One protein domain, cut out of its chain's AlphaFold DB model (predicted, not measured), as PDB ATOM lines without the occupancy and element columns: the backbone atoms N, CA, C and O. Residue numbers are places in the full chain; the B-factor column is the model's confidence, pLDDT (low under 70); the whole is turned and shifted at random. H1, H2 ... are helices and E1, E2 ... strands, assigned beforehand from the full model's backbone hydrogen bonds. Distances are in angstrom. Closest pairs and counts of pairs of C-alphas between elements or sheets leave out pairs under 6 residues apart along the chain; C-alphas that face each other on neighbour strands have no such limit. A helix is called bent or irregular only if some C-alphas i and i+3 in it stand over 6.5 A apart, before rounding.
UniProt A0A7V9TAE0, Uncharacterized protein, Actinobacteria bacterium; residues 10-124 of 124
ATOM      1  N   ASP A  10     328.610 448.663 452.714       96.25
ATOM      2  CA  ASP A  10     327.947 447.412 452.347       96.25
ATOM      3  C   ASP A  10     328.565 446.773 451.096       96.25
ATOM      4  O   ASP A  10     328.909 445.591 451.097       96.25
ATOM      5  N   VAL A  11     328.780 447.571 450.049       96.19
ATOM      6  CA  VAL A  11     329.353 447.103 448.781       96.19
ATOM      7  C   VAL A  11     330.854 446.842 448.919       96.19
ATOM      8  O   VAL A  11     331.366 445.813 448.478       96.19
ATOM      9  N   SER A  12     331.579 447.749 449.576       94.50
ATOM     10  CA  SER A  12     333.028 447.617 449.755       94.50
ATOM     11  C   SER A  12     333.416 446.424 450.628       94.50
ATOM     12  O   SER A  12     334.430 445.780 450.353       94.50
ATOM     13  N   GLN A  13     332.600 446.073 451.625       95.56
ATOM     14  CA  GLN A  13     332.829 444.895 452.457       95.56
ATOM     15  C   GLN A  13     332.696 443.586 451.667       95.56
ATOM     16  O   GLN A  13     333.474 442.662 451.904       95.56
ATOM     17  N   LYS A  14     331.777 443.500 450.697       96.81
ATOM     18  CA  LYS A  14     331.654 442.316 449.826       96.81
ATOM     19  C   LYS A  14     332.911 442.095 448.990       96.81
ATOM     20  O   LYS A  14     333.451 440.994 448.974       96.81
ATOM     21  N   VAL A  15     333.425 443.157 448.366       95.44
ATOM     22  CA  VAL A  15     334.684 443.100 447.600       95.44
ATOM     23  C   VAL A  15     335.863 442.754 448.516       95.44
ATOM     24  O   VAL A  15     336.705 441.936 448.161       95.44
ATOM     25  N   ARG A  16     335.914 443.330 449.727       92.62
ATOM     26  CA  ARG A  16     336.930 443.009 450.743       92.62
ATOM     27  C   ARG A  16     336.932 441.516 451.097       92.62
ATOM     28  O   ARG A  16     338.004 440.920 451.163       92.62
ATOM     29  N   ALA A  17     335.752 440.925 451.277       94.00
ATOM     30  CA  ALA A  17     335.599 439.528 451.666       94.00
ATOM     31  C   ALA A  17     336.191 438.546 450.640       94.00
ATOM     32  O   ALA A  17     336.700 437.501 451.042       94.00
ATOM     33  N   VAL A  18     336.193 438.888 449.344       93.94
ATOM     34  CA  VAL A  18     336.861 438.084 448.300       93.94
ATOM     35  C   VAL A  18     338.354 437.949 448.594       93.94
ATOM     36  O   VAL A  18     338.895 436.847 448.571       93.94
ATOM     37  N   TYR A  19     339.023 439.056 448.917       90.38
ATOM     38  CA  TYR A  19     340.456 439.049 449.208       90.38
ATOM     39  C   TYR A  19     340.771 438.376 450.545       90.38
ATOM     40  O   TYR A  19     341.683 437.552 450.610       90.38
ATOM     41  N   ASP A  20     340.000 438.685 451.590       89.31
ATOM     42  CA  ASP A  20     340.220 438.129 452.929       89.31
ATOM     43  C   ASP A  20     340.036 436.592 452.948       89.31
ATOM     44  O   ASP A  20     340.682 435.903 453.736       89.31
ATOM     45  N   ALA A  21     339.204 436.031 452.058       88.81
ATOM     46  CA  ALA A  21     339.046 434.582 451.902       88.81
ATOM     47  C   ALA A  21     340.275 433.892 451.278       88.81
ATOM     48  O   ALA A  21     340.527 432.721 451.559       88.81
ATOM     49  N   ILE A  22     341.038 434.597 450.435       86.81
ATOM     50  CA  ILE A  22     342.242 434.064 449.776       86.81
ATOM     51  C   ILE A  22     343.467 434.251 450.673       86.81
ATOM     52  O   ILE A  22     344.296 433.350 450.802       86.81
ATOM     53  N   GLN A  23     343.582 435.425 451.294       77.62
ATOM     54  CA  GLN A  23     344.678 435.782 452.187       77.62
ATOM     55  C   GLN A  23     344.111 436.313 453.506       77.62
ATOM     56  O   GLN A  23     343.908 437.523 453.649       77.62
ATOM     57  N   PRO A  24     343.865 435.421 454.485       75.56
ATOM     58  CA  PRO A  24     343.390 435.839 455.790       75.56
ATOM     59  C   PRO A  24     344.367 436.834 456.437       75.56
ATOM     60  O   PRO A  24     345.591 436.653 456.355       75.56
ATOM     61  N   PRO A  25     343.859 437.886 457.102       67.75
ATOM     62  CA  PRO A  25     344.706 438.861 457.773       67.75
ATOM     63  C   PRO A  25     345.666 438.198 458.770       67.75
ATOM     64  O   PRO A  25     345.258 437.385 459.595       67.75
ATOM     65  N   GLY A  26     346.946 438.568 458.707       65.50
ATOM     66  CA  GLY A  26     347.970 438.095 459.646       65.50
ATOM     67  C   GLY A  26     348.525 436.695 459.372       65.50
ATOM     68  O   GLY A  26     349.458 436.288 460.057       65.50
ATOM     69  N   SER A  27     348.015 435.970 458.370       66.31
ATOM     70  CA  SER A  27     348.596 434.694 457.934       66.31
ATOM     71  C   SER A  27     349.359 434.782 456.613       66.31
ATOM     72  O   SER A  27     349.810 433.750 456.125       66.31
ATOM     73  N   ASP A  28     349.480 435.972 456.011       66.69
ATOM     74  CA  ASP A  28     350.240 436.152 454.772       66.69
ATOM     75  C   ASP A  28     351.750 436.024 455.054       66.69
ATOM     76  O   ASP A  28     352.313 436.881 455.744       66.69
ATOM     77  N   PRO A  29     352.437 434.994 454.517       65.25
ATOM     78  CA  PRO A  29     353.881 434.839 454.677       65.25
ATOM     79  C   PRO A  29     354.688 436.001 454.082       65.25
ATOM     80  O   PRO A  29     355.865 436.136 454.385       65.25
ATOM     81  N   MET A  30     354.090 436.835 453.223       66.56
ATOM     82  CA  MET A  30     354.734 438.051 452.723       66.56
ATOM     83  C   MET A  30     354.726 439.213 453.729       66.56
ATOM     84  O   MET A  30     355.416 440.200 453.497       66.56
ATOM     85  N   LEU A  31     353.955 439.119 454.817       67.25
ATOM     86  CA  LEU A  31     353.756 440.196 455.798       67.25
ATOM     87  C   LEU A  31     354.145 439.793 457.230       67.25
ATOM     88  O   LEU A  31     353.873 440.540 458.167       67.25
ATOM     89  N   ASN A  32     354.734 438.610 457.423       73.00
ATOM     90  CA  ASN A  32     355.066 438.076 458.747       73.00
ATOM     91  C   ASN A  32     356.523 438.317 459.181       73.00
ATOM     92  O   ASN A  32     356.970 437.688 460.138       73.00
ATOM     93  N   PHE A  33     357.247 439.190 458.482       77.12
ATOM     94  CA  PHE A  33     358.604 439.610 458.816       77.12
ATOM     95  C   PHE A  33     358.719 441.134 458.709       77.12
ATOM     96  O   PHE A  33     358.035 441.755 457.891       77.12
ATOM     97  N   ASP A  34     359.586 441.728 459.520       86.00
ATOM     98  CA  ASP A  34     359.894 443.154 459.505       86.00
ATOM     99  C   ASP A  34     361.394 443.434 459.290       86.00
ATOM    100  O   ASP A  34     362.201 442.551 458.979       86.00
ATOM    101  N   GLU A  35     361.789 444.702 459.376       90.31
ATOM    102  CA  GLU A  35     363.166 445.120 459.140       90.31
ATOM    103  C   GLU A  35     364.167 444.568 460.167       90.31
ATOM    104  O   GLU A  35     365.356 444.432 459.861       90.31
ATOM    105  N   ARG A  36     363.710 444.224 461.375       90.56
ATOM    106  CA  ARG A  36     364.541 443.629 462.429       90.56
ATOM    107  C   ARG A  36     364.805 442.162 462.134       90.56
ATOM    108  O   ARG A  36     365.940 441.719 462.321       90.56
ATOM    109  N   ASP A  37     363.822 441.450 461.581       92.25
ATOM    110  CA  ASP A  37     364.015 440.080 461.094       92.25
ATOM    111  C   ASP A  37     365.090 440.030 459.996       92.25
ATOM    112  O   ASP A  37     365.920 439.119 459.975       92.25
ATOM    113  N   LEU A  38     365.147 441.042 459.116       91.81
ATOM    114  CA  LEU A  38     366.196 441.150 458.090       91.81
ATOM    115  C   LEU A  38     367.598 441.310 458.696       91.81
ATOM    116  O   LEU A  38     368.552 440.685 458.225       91.81
ATOM    117  N   VAL A  39     367.734 442.123 459.748       94.88
ATOM    118  CA  VAL A  39     369.006 442.300 460.472       94.88
ATOM    119  C   VAL A  39     369.421 441.003 461.160       94.88
ATOM    120  O   VAL A  39     370.578 440.590 461.053       94.88
ATOM    121  N   GLU A  40     368.486 440.337 461.836       94.75
ATOM    122  CA  GLU A  40     368.748 439.070 462.513       94.75
ATOM    123  C   GLU A  40     369.166 437.975 461.522       94.75
ATOM    124  O   GLU A  40     370.137 437.250 461.765       94.75
ATOM    125  N   LEU A  41     368.488 437.890 460.376       93.94
ATOM    126  CA  LEU A  41     368.812 436.945 459.312       93.94
ATOM    127  C   LEU A  41     370.229 437.173 458.764       93.94
ATOM    128  O   LEU A  41     370.995 436.215 458.633       93.94
ATOM    129  N   ALA A  42     370.605 438.427 458.490       94.56
ATOM    130  CA  ALA A  42     371.948 438.770 458.021       94.56
ATOM    131  C   ALA A  42     373.027 438.417 459.062       94.56
ATOM    132  O   ALA A  42     374.065 437.850 458.712       94.56
ATOM    133  N   GLY A  43     372.759 438.672 460.347       95.31
ATOM    134  CA  GLY A  43     373.665 438.312 461.441       95.31
ATOM    135  C   GLY A  43     373.873 436.804 461.559       95.31
ATOM    136  O   GLY A  43     375.010 436.335 461.616       95.31
ATOM    137  N   ARG A  44     372.790 436.018 461.512       96.12
ATOM    138  CA  ARG A  44     372.852 434.544 461.538       96.12
ATOM    139  C   ARG A  44     373.609 433.958 460.348       96.12
ATOM    140  O   ARG A  44     374.224 432.903 460.481       96.12
ATOM    141  N   ALA A  45     373.591 434.637 459.206       95.62
ATOM    142  CA  ALA A  45     374.337 434.243 458.017       95.62
ATOM    143  C   ALA A  45     375.837 434.626 458.063       95.62
ATOM    144  O   ALA A  45     376.561 434.338 457.110       95.62
ATOM    145  N   GLY A  46     376.316 435.237 459.155       96.25
ATOM    146  CA  GLY A  46     377.729 435.577 459.359       96.25
ATOM    147  C   GLY A  46     378.166 436.889 458.707       96.25
ATOM    148  O   GLY A  46     379.365 437.129 458.559       96.25
ATOM    149  N   PHE A  47     377.222 437.740 458.299       96.81
ATOM    150  CA  PHE A  47     377.559 439.065 457.794       96.81
ATOM    151  C   PHE A  47     377.866 440.028 458.944       96.81
ATOM    152  O   PHE A  47     377.130 440.091 459.929       96.81
ATOM    153  N   PHE A  48     378.934 440.811 458.801       94.56
ATOM    154  CA  PHE A  48     379.310 441.853 459.750       94.56
ATOM    155  C   PHE A  48     380.323 442.831 459.117       94.56
ATOM    156  O   PHE A  48     381.227 442.377 458.414       94.56
ATOM    157  N   PRO A  49     380.229 444.154 459.367       95.12
ATOM    158  CA  PRO A  49     379.146 444.855 460.066       95.12
ATOM    159  C   PRO A  49     377.846 444.868 459.246       95.12
ATOM    160  O   PRO A  49     377.875 444.675 458.032       95.12
ATOM    161  N   ILE A  50     376.710 445.090 459.916       96.62
ATOM    162  CA  ILE A  50     375.381 445.204 459.296       96.62
ATOM    163  C   ILE A  50     374.869 446.631 459.489       96.62
ATOM    164  O   ILE A  50     374.875 447.153 460.604       96.62
ATOM    165  N   HIS A  51     374.390 447.239 458.408       97.00
ATOM    166  CA  HIS A  51     373.761 448.553 458.397       97.00
ATOM    167  C   HIS A  51     372.381 448.458 457.749       97.00
ATOM    168  O   HIS A  51     372.254 447.974 456.627       97.00
ATOM    169  N   LEU A  52     371.359 448.955 458.443       96.50
ATOM    170  CA  LEU A  52     369.989 449.044 457.951       96.50
ATOM    171  C   LEU A  52     369.585 450.518 457.839       96.50
ATOM    172  O   LEU A  52     369.797 451.294 458.771       96.50
ATOM    173  N   ARG A  53     368.958 450.882 456.721       97.38
ATOM    174  CA  ARG A  53     368.231 452.141 456.548       97.38
ATOM    175  C   ARG A  53     366.783 451.834 456.192       97.38
ATOM    176  O   ARG A  53     366.543 451.087 455.249       97.38
ATOM    177  N   LEU A  54     365.851 452.430 456.925       96.00
ATOM    178  CA  LEU A  54     364.421 452.331 456.663       96.00
ATOM    179  C   LEU A  54     363.905 453.687 456.186       96.00
ATOM    180  O   LEU A  54     363.960 454.660 456.937       96.00
ATOM    181  N   ASP A  55     363.378 453.722 454.967       96.25
ATOM    182  CA  ASP A  55     362.681 454.883 454.420       96.25
ATOM    183  C   ASP A  55     361.181 454.552 454.400       96.25
ATOM    184  O   ASP A  55     360.766 453.597 453.742       96.25
ATOM    185  N   ALA A  56     360.366 455.296 455.151       95.44
ATOM    186  CA  ALA A  56     358.924 455.072 455.247       95.44
ATOM    187  C   ALA A  56     358.150 456.354 454.946       95.44
ATOM    188  O   ALA A  56     358.478 457.423 455.464       95.44
ATOM    189  N   GLU A  57     357.105 456.238 454.133       96.31
ATOM    190  CA  GLU A  57     356.323 457.382 453.682       96.31
ATOM    191  C   GLU A  57     354.826 457.085 453.579       96.31
ATOM    192  O   GLU A  57     354.376 455.954 453.362       96.31
ATOM    193  N   ILE A  58     354.050 458.154 453.756       95.56
ATOM    194  CA  ILE A  58     352.609 458.186 453.541       95.56
ATOM    195  C   ILE A  58     352.330 459.391 452.653       95.56
ATOM    196  O   ILE A  58     352.552 460.530 453.062       95.56
ATOM    197  N   THR A  59     351.845 459.136 451.446       95.19
ATOM    198  CA  THR A  59     351.596 460.168 450.437       95.19
ATOM    199  C   THR A  59     350.228 459.961 449.791       95.19
ATOM    200  O   THR A  59     349.532 458.968 450.040       95.19
ATOM    201  N   ALA A  60     349.800 460.930 448.983       93.44
ATOM    202  CA  ALA A  60     348.656 460.726 448.105       93.44
ATOM    203  C   ALA A  60     349.005 459.669 447.045       93.44
ATOM    204  O   ALA A  60     350.128 459.631 446.547       93.44
ATOM    205  N   SER A  61     348.048 458.808 446.708       93.88
ATOM    206  CA  SER A  61     348.196 457.900 445.571       93.88
ATOM    207  C   SER A  61     348.294 458.698 444.275       93.88
ATOM    208  O   SER A  61     347.576 459.677 444.094       93.88
ATOM    209  N   GLU A  62     349.145 458.265 443.350       93.88
ATOM    210  CA  GLU A  62     349.166 458.873 442.023       93.88
ATOM    211  C   GLU A  62     347.828 458.635 441.301       93.88
ATOM    212  O   GLU A  62     347.262 457.536 441.398       93.88
ATOM    213  N   PRO A  63     347.310 459.641 440.573       96.25
ATOM    214  CA  PRO A  63     346.196 459.451 439.658       96.25
ATOM    215  C   PRO A  63     346.476 458.315 438.670       96.25
ATOM    216  O   PRO A  63     347.541 458.265 438.056       96.25
ATOM    217  N   GLN A  64     345.507 457.426 438.471       95.62
ATOM    218  CA  GLN A  64     345.609 456.359 437.472       95.62
ATOM    219  C   GLN A  64     344.301 456.200 436.700       95.62
ATOM    220  O   GLN A  64     343.235 456.618 437.153       95.62
ATOM    221  N   SER A  65     344.370 455.572 435.526       97.69
ATOM    222  CA  SER A  65     343.168 455.289 434.748       97.69
ATOM    223  C   SER A  65     342.277 454.273 435.465       97.69
ATOM    224  O   SER A  65     342.755 453.323 436.091       97.69
ATOM    225  N   TRP A  66     340.961 454.425 435.308       97.69
ATOM    226  CA  TRP A  66     340.005 453.454 435.840       97.69
ATOM    227  C   TRP A  66     340.244 452.036 435.309       97.69
ATOM    228  O   TRP A  66     340.176 451.068 436.060       97.69
ATOM    229  N   SER A  67     340.594 451.906 434.026       97.50
ATOM    230  CA  SER A  67     340.935 450.612 433.428       97.50
ATOM    231  C   SER A  67     342.186 449.986 434.048       97.50
ATOM    232  O   SER A  67     342.199 448.779 434.276       97.50
ATOM    233  N   GLY A  68     343.210 450.788 434.359       96.62
ATOM    234  CA  GLY A  68     344.413 450.320 435.050       96.62
ATOM    235  C   GLY A  68     344.099 449.816 436.455       96.62
ATOM    236  O   GLY A  68     344.543 448.737 436.839       96.62
ATOM    237  N   MET A  69     343.248 450.542 437.178       95.94
ATOM    238  CA  MET A  69     342.788 450.133 438.502       95.94
ATOM    239  C   MET A  69     341.975 448.833 438.465       95.94
ATOM    240  O   MET A  69     342.207 447.940 439.278       95.94
ATOM    241  N   LEU A  70     341.059 448.686 437.503       97.06
ATOM    242  CA  LEU A  70     340.275 447.460 437.326       97.06
ATOM    243  C   LEU A  70     341.148 446.236 437.027       97.06
ATOM    244  O   LEU A  70     340.853 445.154 437.524       97.06
ATOM    245  N   ALA A  71     342.227 446.418 436.263       96.44
ATOM    246  CA  ALA A  71     343.186 445.367 435.933       96.44
ATOM    247  C   ALA A  71     344.237 445.115 437.032       96.44
ATOM    248  O   ALA A  71     345.078 444.228 436.885       96.44
ATOM    249  N   SER A  72     344.232 445.892 438.121       92.19
ATOM    250  CA  SER A  72     345.240 445.773 439.172       92.19
ATOM    251  C   SER A  72     345.020 444.528 440.035       92.19
ATOM    252  O   SER A  72     343.909 444.270 440.499       92.19
ATOM    253  N   ALA A  73     346.097 443.776 440.272       89.38
ATOM    254  CA  ALA A  73     346.158 442.649 441.198       89.38
ATOM    255  C   ALA A  73     347.425 442.776 442.058       89.38
ATOM    256  O   ALA A  73     348.503 443.081 441.547       89.38
ATOM    257  N   GLY A  74     347.310 442.556 443.371       78.06
ATOM    258  CA  GLY A  74     348.445 442.698 444.297       78.06
ATOM    259  C   GLY A  74     349.445 441.532 444.254       78.06
ATOM    260  O   GLY A  74     350.552 441.655 444.766       78.06
ATOM    261  N   SER A  75     349.078 440.405 443.642       81.38
ATOM    262  CA  SER A  75     349.969 439.289 443.313       81.38
ATOM    263  C   SER A  75     349.305 438.387 442.260       81.38
ATOM    264  O   SER A  75     348.088 438.454 442.099       81.38
ATOM    265  N   PRO A  76     350.043 437.480 441.589       82.06
ATOM    266  CA  PRO A  76     349.458 436.550 440.613       82.06
ATOM    267  C   PRO A  76     348.420 435.569 441.180       82.06
ATOM    268  O   PRO A  76     347.809 434.824 440.421       82.06
ATOM    269  N   ARG A  77     348.275 435.491 442.510       84.31
ATOM    270  CA  ARG A  77     347.370 434.554 443.193       84.31
ATOM    271  C   ARG A  77     346.078 435.201 443.680       84.31
ATOM    272  O   ARG A  77     345.225 434.488 444.198       84.31
ATOM    273  N   ILE A  78     345.951 436.518 443.556       87.75
ATOM    274  CA  ILE A  78     344.740 437.243 443.939       87.75
ATOM    275  C   ILE A  78     344.076 437.824 442.692       87.75
ATOM    276  O   ILE A  78     344.788 438.225 441.768       87.75
ATOM    277  N   PRO A  79     342.734 437.846 442.645       94.44
ATOM    278  CA  PRO A  79     342.007 438.374 441.506       94.44
ATOM    279  C   PRO A  79     342.307 439.858 441.311       94.44
ATOM    280  O   PRO A  79     342.683 440.578 442.244       94.44
ATOM    281  N   THR A  80     342.088 440.314 440.087       96.44
ATOM    282  CA  THR A  80     341.986 441.734 439.774       96.44
ATOM    283  C   THR A  80     340.776 442.365 440.467       96.44
ATOM    284  O   THR A  80     339.840 441.673 440.883       96.44
ATOM    285  N   LEU A  81     340.744 443.700 440.557       96.50
ATOM    286  CA  LEU A  81     339.565 444.397 441.077       96.50
ATOM    287  C   LEU A  81     338.306 444.091 440.251       96.50
ATOM    288  O   LEU A  81     337.245 443.894 440.839       96.50
ATOM    289  N   ALA A  82     338.425 444.010 438.923       97.38
ATOM    290  CA  ALA A  82     337.310 443.653 438.048       97.38
ATOM    291  C   ALA A  82     336.747 442.261 438.368       97.38
ATOM    292  O   ALA A  82     335.546 442.121 438.588       97.38
ATOM    293  N   GLU A  83     337.613 441.252 438.469       97.44
ATOM    294  CA  GLU A  83     337.203 439.882 438.797       97.44
ATOM    295  C   GLU A  83     336.590 439.797 440.203       97.44
ATOM    296  O   GLU A  83     335.600 439.098 440.408       97.44
ATOM    297  N   ALA A  84     337.138 440.528 441.180       97.00
ATOM    298  CA  ALA A  84     336.581 440.571 442.530       97.00
ATOM    299  C   ALA A  84     335.186 441.224 442.563       97.00
ATOM    300  O   ALA A  84     334.307 440.771 443.295       97.00
ATOM    301  N   MET A  85     334.968 442.273 441.764       97.50
ATOM    302  CA  MET A  85     333.655 442.902 441.609       97.50
ATOM    303  C   MET A  85     332.653 441.955 440.940       97.50
ATOM    304  O   MET A  85     331.533 441.833 441.427       97.50
ATOM    305  N   GLU A  86     333.055 441.253 439.880       97.69
ATOM    306  CA  GLU A  86     332.203 440.290 439.170       97.69
ATOM    307  C   GLU A  86     331.763 439.126 440.071       97.69
ATOM    308  O   GLU A  86     330.612 438.699 440.022       97.69
ATOM    309  N   GLN A  87     332.656 438.645 440.939       96.56
ATOM    310  CA  GLN A  87     332.355 437.557 441.873       96.56
ATOM    311  C   GLN A  87     331.400 437.969 443.001       96.56
ATOM    312  O   GLN A  87     330.624 437.140 443.478       96.56
ATOM    313  N   ALA A  88     331.489 439.213 443.478       97.31
ATOM    314  CA  ALA A  88     330.875 439.615 444.745       97.31
ATOM    315  C   ALA A  88     329.655 440.531 444.612       97.31
ATOM    316  O   ALA A  88     328.861 440.609 445.553       97.31
ATOM    317  N   LEU A  89     329.531 441.264 443.504       98.12
ATOM    318  CA  LEU A  89     328.590 442.376 443.375       98.12
ATOM    319  C   LEU A  89     327.539 442.123 442.296       98.12
ATOM    320  O   LEU A  89     327.855 441.653 441.202       98.12
ATOM    321  N   THR A  90     326.296 442.526 442.572       98.19
ATOM    322  CA  THR A  90     325.264 442.633 441.525       98.19
ATOM    323  C   THR A  90     325.589 443.774 440.550       98.19
ATOM    324  O   THR A  90     326.400 444.644 440.882       98.19
ATOM    325  N   PRO A  91     324.957 443.834 439.362       97.88
ATOM    326  CA  PRO A  91     325.163 444.938 438.423       97.88
ATOM    327  C   PRO A  91     324.958 446.328 439.052       97.88
ATOM    328  O   PRO A  91     325.797 447.211 438.889       97.88
ATOM    329  N   GLU A  92     323.908 446.507 439.855       97.81
ATOM    330  CA  GLU A  92     323.602 447.776 440.532       97.81
ATOM    331  C   GLU A  92     324.670 448.137 441.576       97.81
ATOM    332  O   GLU A  92     325.026 449.303 441.772       97.81
ATOM    333  N   GLU A  93     325.216 447.129 442.255       98.12
ATOM    334  CA  GLU A  93     326.294 447.308 443.223       98.12
ATOM    335  C   GLU A  93     327.615 447.659 442.537       98.12
ATOM    336  O   GLU A  93     328.348 448.514 443.038       98.12
ATOM    337  N   GLN A  94     327.907 447.063 441.375       97.69
ATOM    338  CA  GLN A  94     329.072 447.418 440.562       97.69
ATOM    339  C   GLN A  94     328.997 448.868 440.079       97.69
ATOM    340  O   GLN A  94     330.005 449.580 440.131       97.69
ATOM    341  N   GLU A  95     327.815 449.332 439.665       97.75
ATOM    342  CA  GLU A  95     327.588 450.731 439.295       97.75
ATOM    343  C   GLU A  95     327.832 451.668 440.481       97.75
ATOM    344  O   GLU A  95     328.595 452.628 440.354       97.75
ATOM    345  N   ARG A  96     327.264 451.367 441.657       97.75
ATOM    346  CA  ARG A  96     327.464 452.172 442.875       97.75
ATOM    347  C   ARG A  96     328.927 452.193 443.320       97.75
ATOM    348  O   ARG A  96     329.438 453.248 443.699       97.75
ATOM    349  N   PHE A  97     329.611 451.051 443.254       97.69
ATOM    350  CA  PHE A  97     331.035 450.949 443.570       97.69
ATOM    351  C   PHE A  97     331.878 451.785 442.606       97.69
ATOM    352  O   PHE A  97     332.719 452.572 443.038       97.69
ATOM    353  N   THR A  98     331.611 451.659 441.304       97.81
ATOM    354  CA  THR A  98     332.306 452.401 440.247       97.81
ATOM    355  C   THR A  98     332.077 453.902 440.380       97.81
ATOM    356  O   THR A  98     333.041 454.662 440.343       97.81
ATOM    357  N   ALA A  99     330.832 454.339 440.581       97.94
ATOM    358  CA  ALA A  99     330.479 455.751 440.714       97.94
ATOM    359  C   ALA A  99     331.192 456.429 441.895       97.94
ATOM    360  O   ALA A  99     331.564 457.596 441.798       97.94
ATOM    361  N   HIS A 100     331.407 455.694 442.992       97.62
ATOM    362  CA  HIS A 100     332.127 456.199 444.160       97.62
ATOM    363  C   HIS A 100     333.648 456.147 443.986       97.62
ATOM    364  O   HIS A 100     334.337 457.135 444.228       97.62
ATOM    365  N   LEU A 101     334.193 454.997 443.579       97.00
ATOM    366  CA  LEU A 101     335.637 454.772 443.598       97.00
ATOM    367  C   LEU A 101     336.355 455.430 442.417       97.00
ATOM    368  O   LEU A 101     337.440 455.978 442.598       97.00
ATOM    369  N   ARG A 102     335.768 455.396 441.219       97.88
ATOM    370  CA  ARG A 102     336.401 455.910 440.001       97.88
ATOM    371  C   ARG A 102     336.931 457.346 440.124       97.88
ATOM    372  O   ARG A 102     338.113 457.524 439.836       97.88
ATOM    373  N   PRO A 103     336.149 458.353 440.568       97.88
ATOM    374  CA  PRO A 103     336.671 459.715 440.693       97.88
ATOM    375  C   PRO A 103     337.823 459.794 441.699       97.88
ATOM    376  O   PRO A 103     338.812 460.469 441.444       97.88
ATOM    377  N   LEU A 104     337.763 459.044 442.805       97.25
ATOM    378  CA  LEU A 104     338.848 459.029 443.790       97.25
ATOM    379  C   LEU A 104     340.159 458.501 443.195       97.25
ATOM    380  O   LEU A 104     341.231 458.996 443.537       97.25
ATOM    381  N   VAL A 105     340.072 457.507 442.313       97.00
ATOM    382  CA  VAL A 105     341.215 456.896 441.623       97.00
ATOM    383  C   VAL A 105     341.786 457.829 440.562       97.00
ATOM    384  O   VAL A 105     342.993 458.063 440.530       97.00
ATOM    385  N   GLU A 106     340.920 458.384 439.717       97.56
ATOM    386  CA  GLU A 106     341.320 459.278 438.625       97.56
ATOM    387  C   GLU A 106     341.842 460.631 439.148       97.56
ATOM    388  O   GLU A 106     342.629 461.281 438.469       97.56
ATOM    389  N   GLU A 107     341.474 461.035 440.369       96.81
ATOM    390  CA  GLU A 107     341.970 462.247 441.043       96.81
ATOM    391  C   GLU A 107     343.159 461.987 441.993       96.81
ATOM    392  O   GLU A 107     343.676 462.931 442.589       96.81
ATOM    393  N   GLY A 108     343.595 460.733 442.184       95.31
ATOM    394  CA  GLY A 108     344.702 460.409 443.100       95.31
ATOM    395  C   GLY A 108     344.378 460.638 444.586       95.31
ATOM    396  O   GLY A 108     345.248 460.919 445.406       95.31
ATOM    397  N   ARG A 109     343.107 460.518 444.978       95.31
ATOM    398  CA  ARG A 109     342.628 460.776 446.351       95.31
ATOM    399  C   ARG A 109     342.778 459.582 447.295       95.31
ATOM    400  O   ARG A 109     342.161 459.535 448.359       95.31
ATOM    401  N   GLY A 110     343.577 458.600 446.896       94.56
ATOM    402  CA  GLY A 110     343.969 457.485 447.744       94.56
ATOM    403  C   GLY A 110     345.102 457.878 448.684       94.56
ATOM    404  O   GLY A 110     345.824 458.844 448.458       94.56
ATOM    405  N   THR A 111     345.281 457.106 449.747       95.94
ATOM    406  CA  THR A 111     346.492 457.132 450.561       95.94
ATOM    407  C   THR A 111     347.390 455.975 450.158       95.94
ATOM    408  O   THR A 111     347.019 454.809 450.321       95.94
ATOM    409  N   TRP A 112     348.589 456.292 449.693       93.62
ATOM    410  CA  TRP A 112     349.639 455.314 449.471       93.62
ATOM    411  C   TRP A 112     350.580 455.274 450.676       93.62
ATOM    412  O   TRP A 112     350.844 456.290 451.319       93.62
ATOM    413  N   ARG A 113     351.011 454.068 451.039       93.44
ATOM    414  CA  ARG A 113     351.896 453.807 452.176       93.44
ATOM    415  C   ARG A 113     352.970 452.854 451.707       93.44
ATOM    416  O   ARG A 113     352.636 451.807 451.151       93.44
ATOM    417  N   MET A 114     354.221 453.193 451.966       92.00
ATOM    418  CA  MET A 114     355.351 452.343 451.628       92.00
ATOM    419  C   MET A 114     356.419 452.437 452.710       92.00
ATOM    420  O   MET A 114     356.635 453.494 453.298       92.00
ATOM    421  N   ALA A 115     357.084 451.313 452.960       92.31
ATOM    422  CA  ALA A 115     358.300 451.240 453.751       92.31
ATOM    423  C   ALA A 115     359.333 450.424 452.966       92.31
ATOM    424  O   ALA A 115     359.042 449.312 452.526       92.31
ATOM    425  N   LEU A 116     360.522 450.986 452.769       93.38
ATOM    426  CA  LEU A 116     361.645 450.358 452.084       93.38
ATOM    427  C   LEU A 116     362.804 450.180 453.060       93.38
ATOM    428  O   LEU A 116     363.359 451.153 453.572       93.38
ATOM    429  N   ALA A 117     363.192 448.928 453.284       94.44
ATOM    430  CA  ALA A 117     364.377 448.571 454.048       94.44
ATOM    431  C   ALA A 117     365.567 448.334 453.104       94.44
ATOM    432  O   ALA A 117     365.540 447.444 452.255       94.44
ATOM    433  N   PHE A 118     366.635 449.109 453.279       95.00
ATOM    434  CA  PHE A 118     367.922 448.924 452.614       95.00
ATOM    435  C   PHE A 118     368.915 448.333 453.613       95.00
ATOM    436  O   PHE A 118     369.232 448.978 454.614       95.00
ATOM    437  N   LEU A 119     369.423 447.131 453.339       95.75
ATOM    438  CA  LEU A 119     370.403 446.455 454.187       95.75
ATOM    439  C   LEU A 119     371.743 446.319 453.458       95.75
ATOM    440  O   LEU A 119     371.808 445.817 452.338       95.75
ATOM    441  N   PHE A 120     372.814 446.747 454.122       95.88
ATOM    442  CA  PHE A 120     374.191 446.635 453.657       95.88
ATOM    443  C   PHE A 120     374.991 445.835 454.675       95.88
ATOM    444  O   PHE A 120     374.964 446.147 455.867       95.88
ATOM    445  N   ALA A 121     375.716 444.818 454.219       95.44
ATOM    446  CA  ALA A 121     376.583 444.045 455.091       95.44
ATOM    447  C   ALA A 121     377.759 443.422 454.329       95.44
ATOM    448  O   ALA A 121     377.697 443.247 453.110       95.44
ATOM    449  N   VAL A 122     378.833 443.088 455.047       93.12
ATOM    450  CA  VAL A 122     380.043 442.465 454.484       93.12
ATOM    451  C   VAL A 122     380.105 440.998 454.889       93.12
ATOM    452  O   VAL A 122     379.837 440.657 456.040       93.12
ATOM    453  N   LYS A 123     380.436 440.117 453.939       85.06
ATOM    454  CA  LYS A 123     380.678 438.703 454.234       85.06
ATOM    455  C   LYS A 123     382.054 438.573 454.879       85.06
ATOM    456  O   LYS A 123     383.044 438.958 454.255       85.06
ATOM    457  N   SER A 124     382.078 438.081 456.114       69.06
ATOM    458  CA  SER A 124     383.319 437.732 456.812       69.06
ATOM    459  C   SER A 124     383.905 436.419 456.294       69.06
ATOM    460  O   SER A 124     383.120 435.561 455.823       69.06
TER     461      SER A 124
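This is residues 10 to 124 of the 124 residues of an uncharacterized protein of Actinobacteria bacterium (UniProt A0A7V9TAE0). A long two-stranded ribbon, E1 and E2, reaches out from a head of four helices, H1, H3, H4 and H5, and H2 packs on the ribbon toward its far end. Residues 24 to 33, in the link from H1 to H2, stand free and bridge an open middle. The printed part has 115 residues, with five helices and two strands in the order H1 H2 E1 H3 H4 H5 E2; the ribbon is antiparallel and the class mixed. It is loose, a rod of 62 by 29 by 21 A, with a radius of gyration of the C-alphas of 19.1 A.

H1, residues 10 to 22, touches H4, residues 81 to 88, with residues 14 to 19 alone, about perpendicular at 80 degrees; the closest C-alphas, of Lys 14 and Ala 88, are 5.8 A apart. H3, residues 66 to 70, touches H5, residues 91 to 106; their closest C-alphas, of Trp 66 and Arg 102, are 6.0 A apart. The closest C-alphas of H2, residues 35 to 44, and E1, residues 47 to 60, are those of Val 39 and Ile 50, 7.1 A. E1 and E2, residues 111 to 123, are antiparallel neighbours, with N 53 and O 118 within hydrogen-bond range at 2.9 A. Every O i to N i+4 pair is within range in H2, H3 and H4, against 6 of 9 in H1 and 10 of 12 in H5.

H1 begins at C-alpha 10 (327.947, 447.412, 452.347) and is 19.7 A long. E1 is 37.4 A long and bends by 60 degrees at residue 50. H5, 21.6 A, is only just irregular, with C-alphas 100 and 103 6.7 A apart. E2, 39.0 A, ends at C-alpha 123 (380.678, 438.703, 454.234).

The farthest C-alphas, of Glu 92 and Ser 124, are 62.7 A apart. The printed part has no cut. The link H1 to H2 is long. Residues 25 to 31 and 124 have pLDDT under 70.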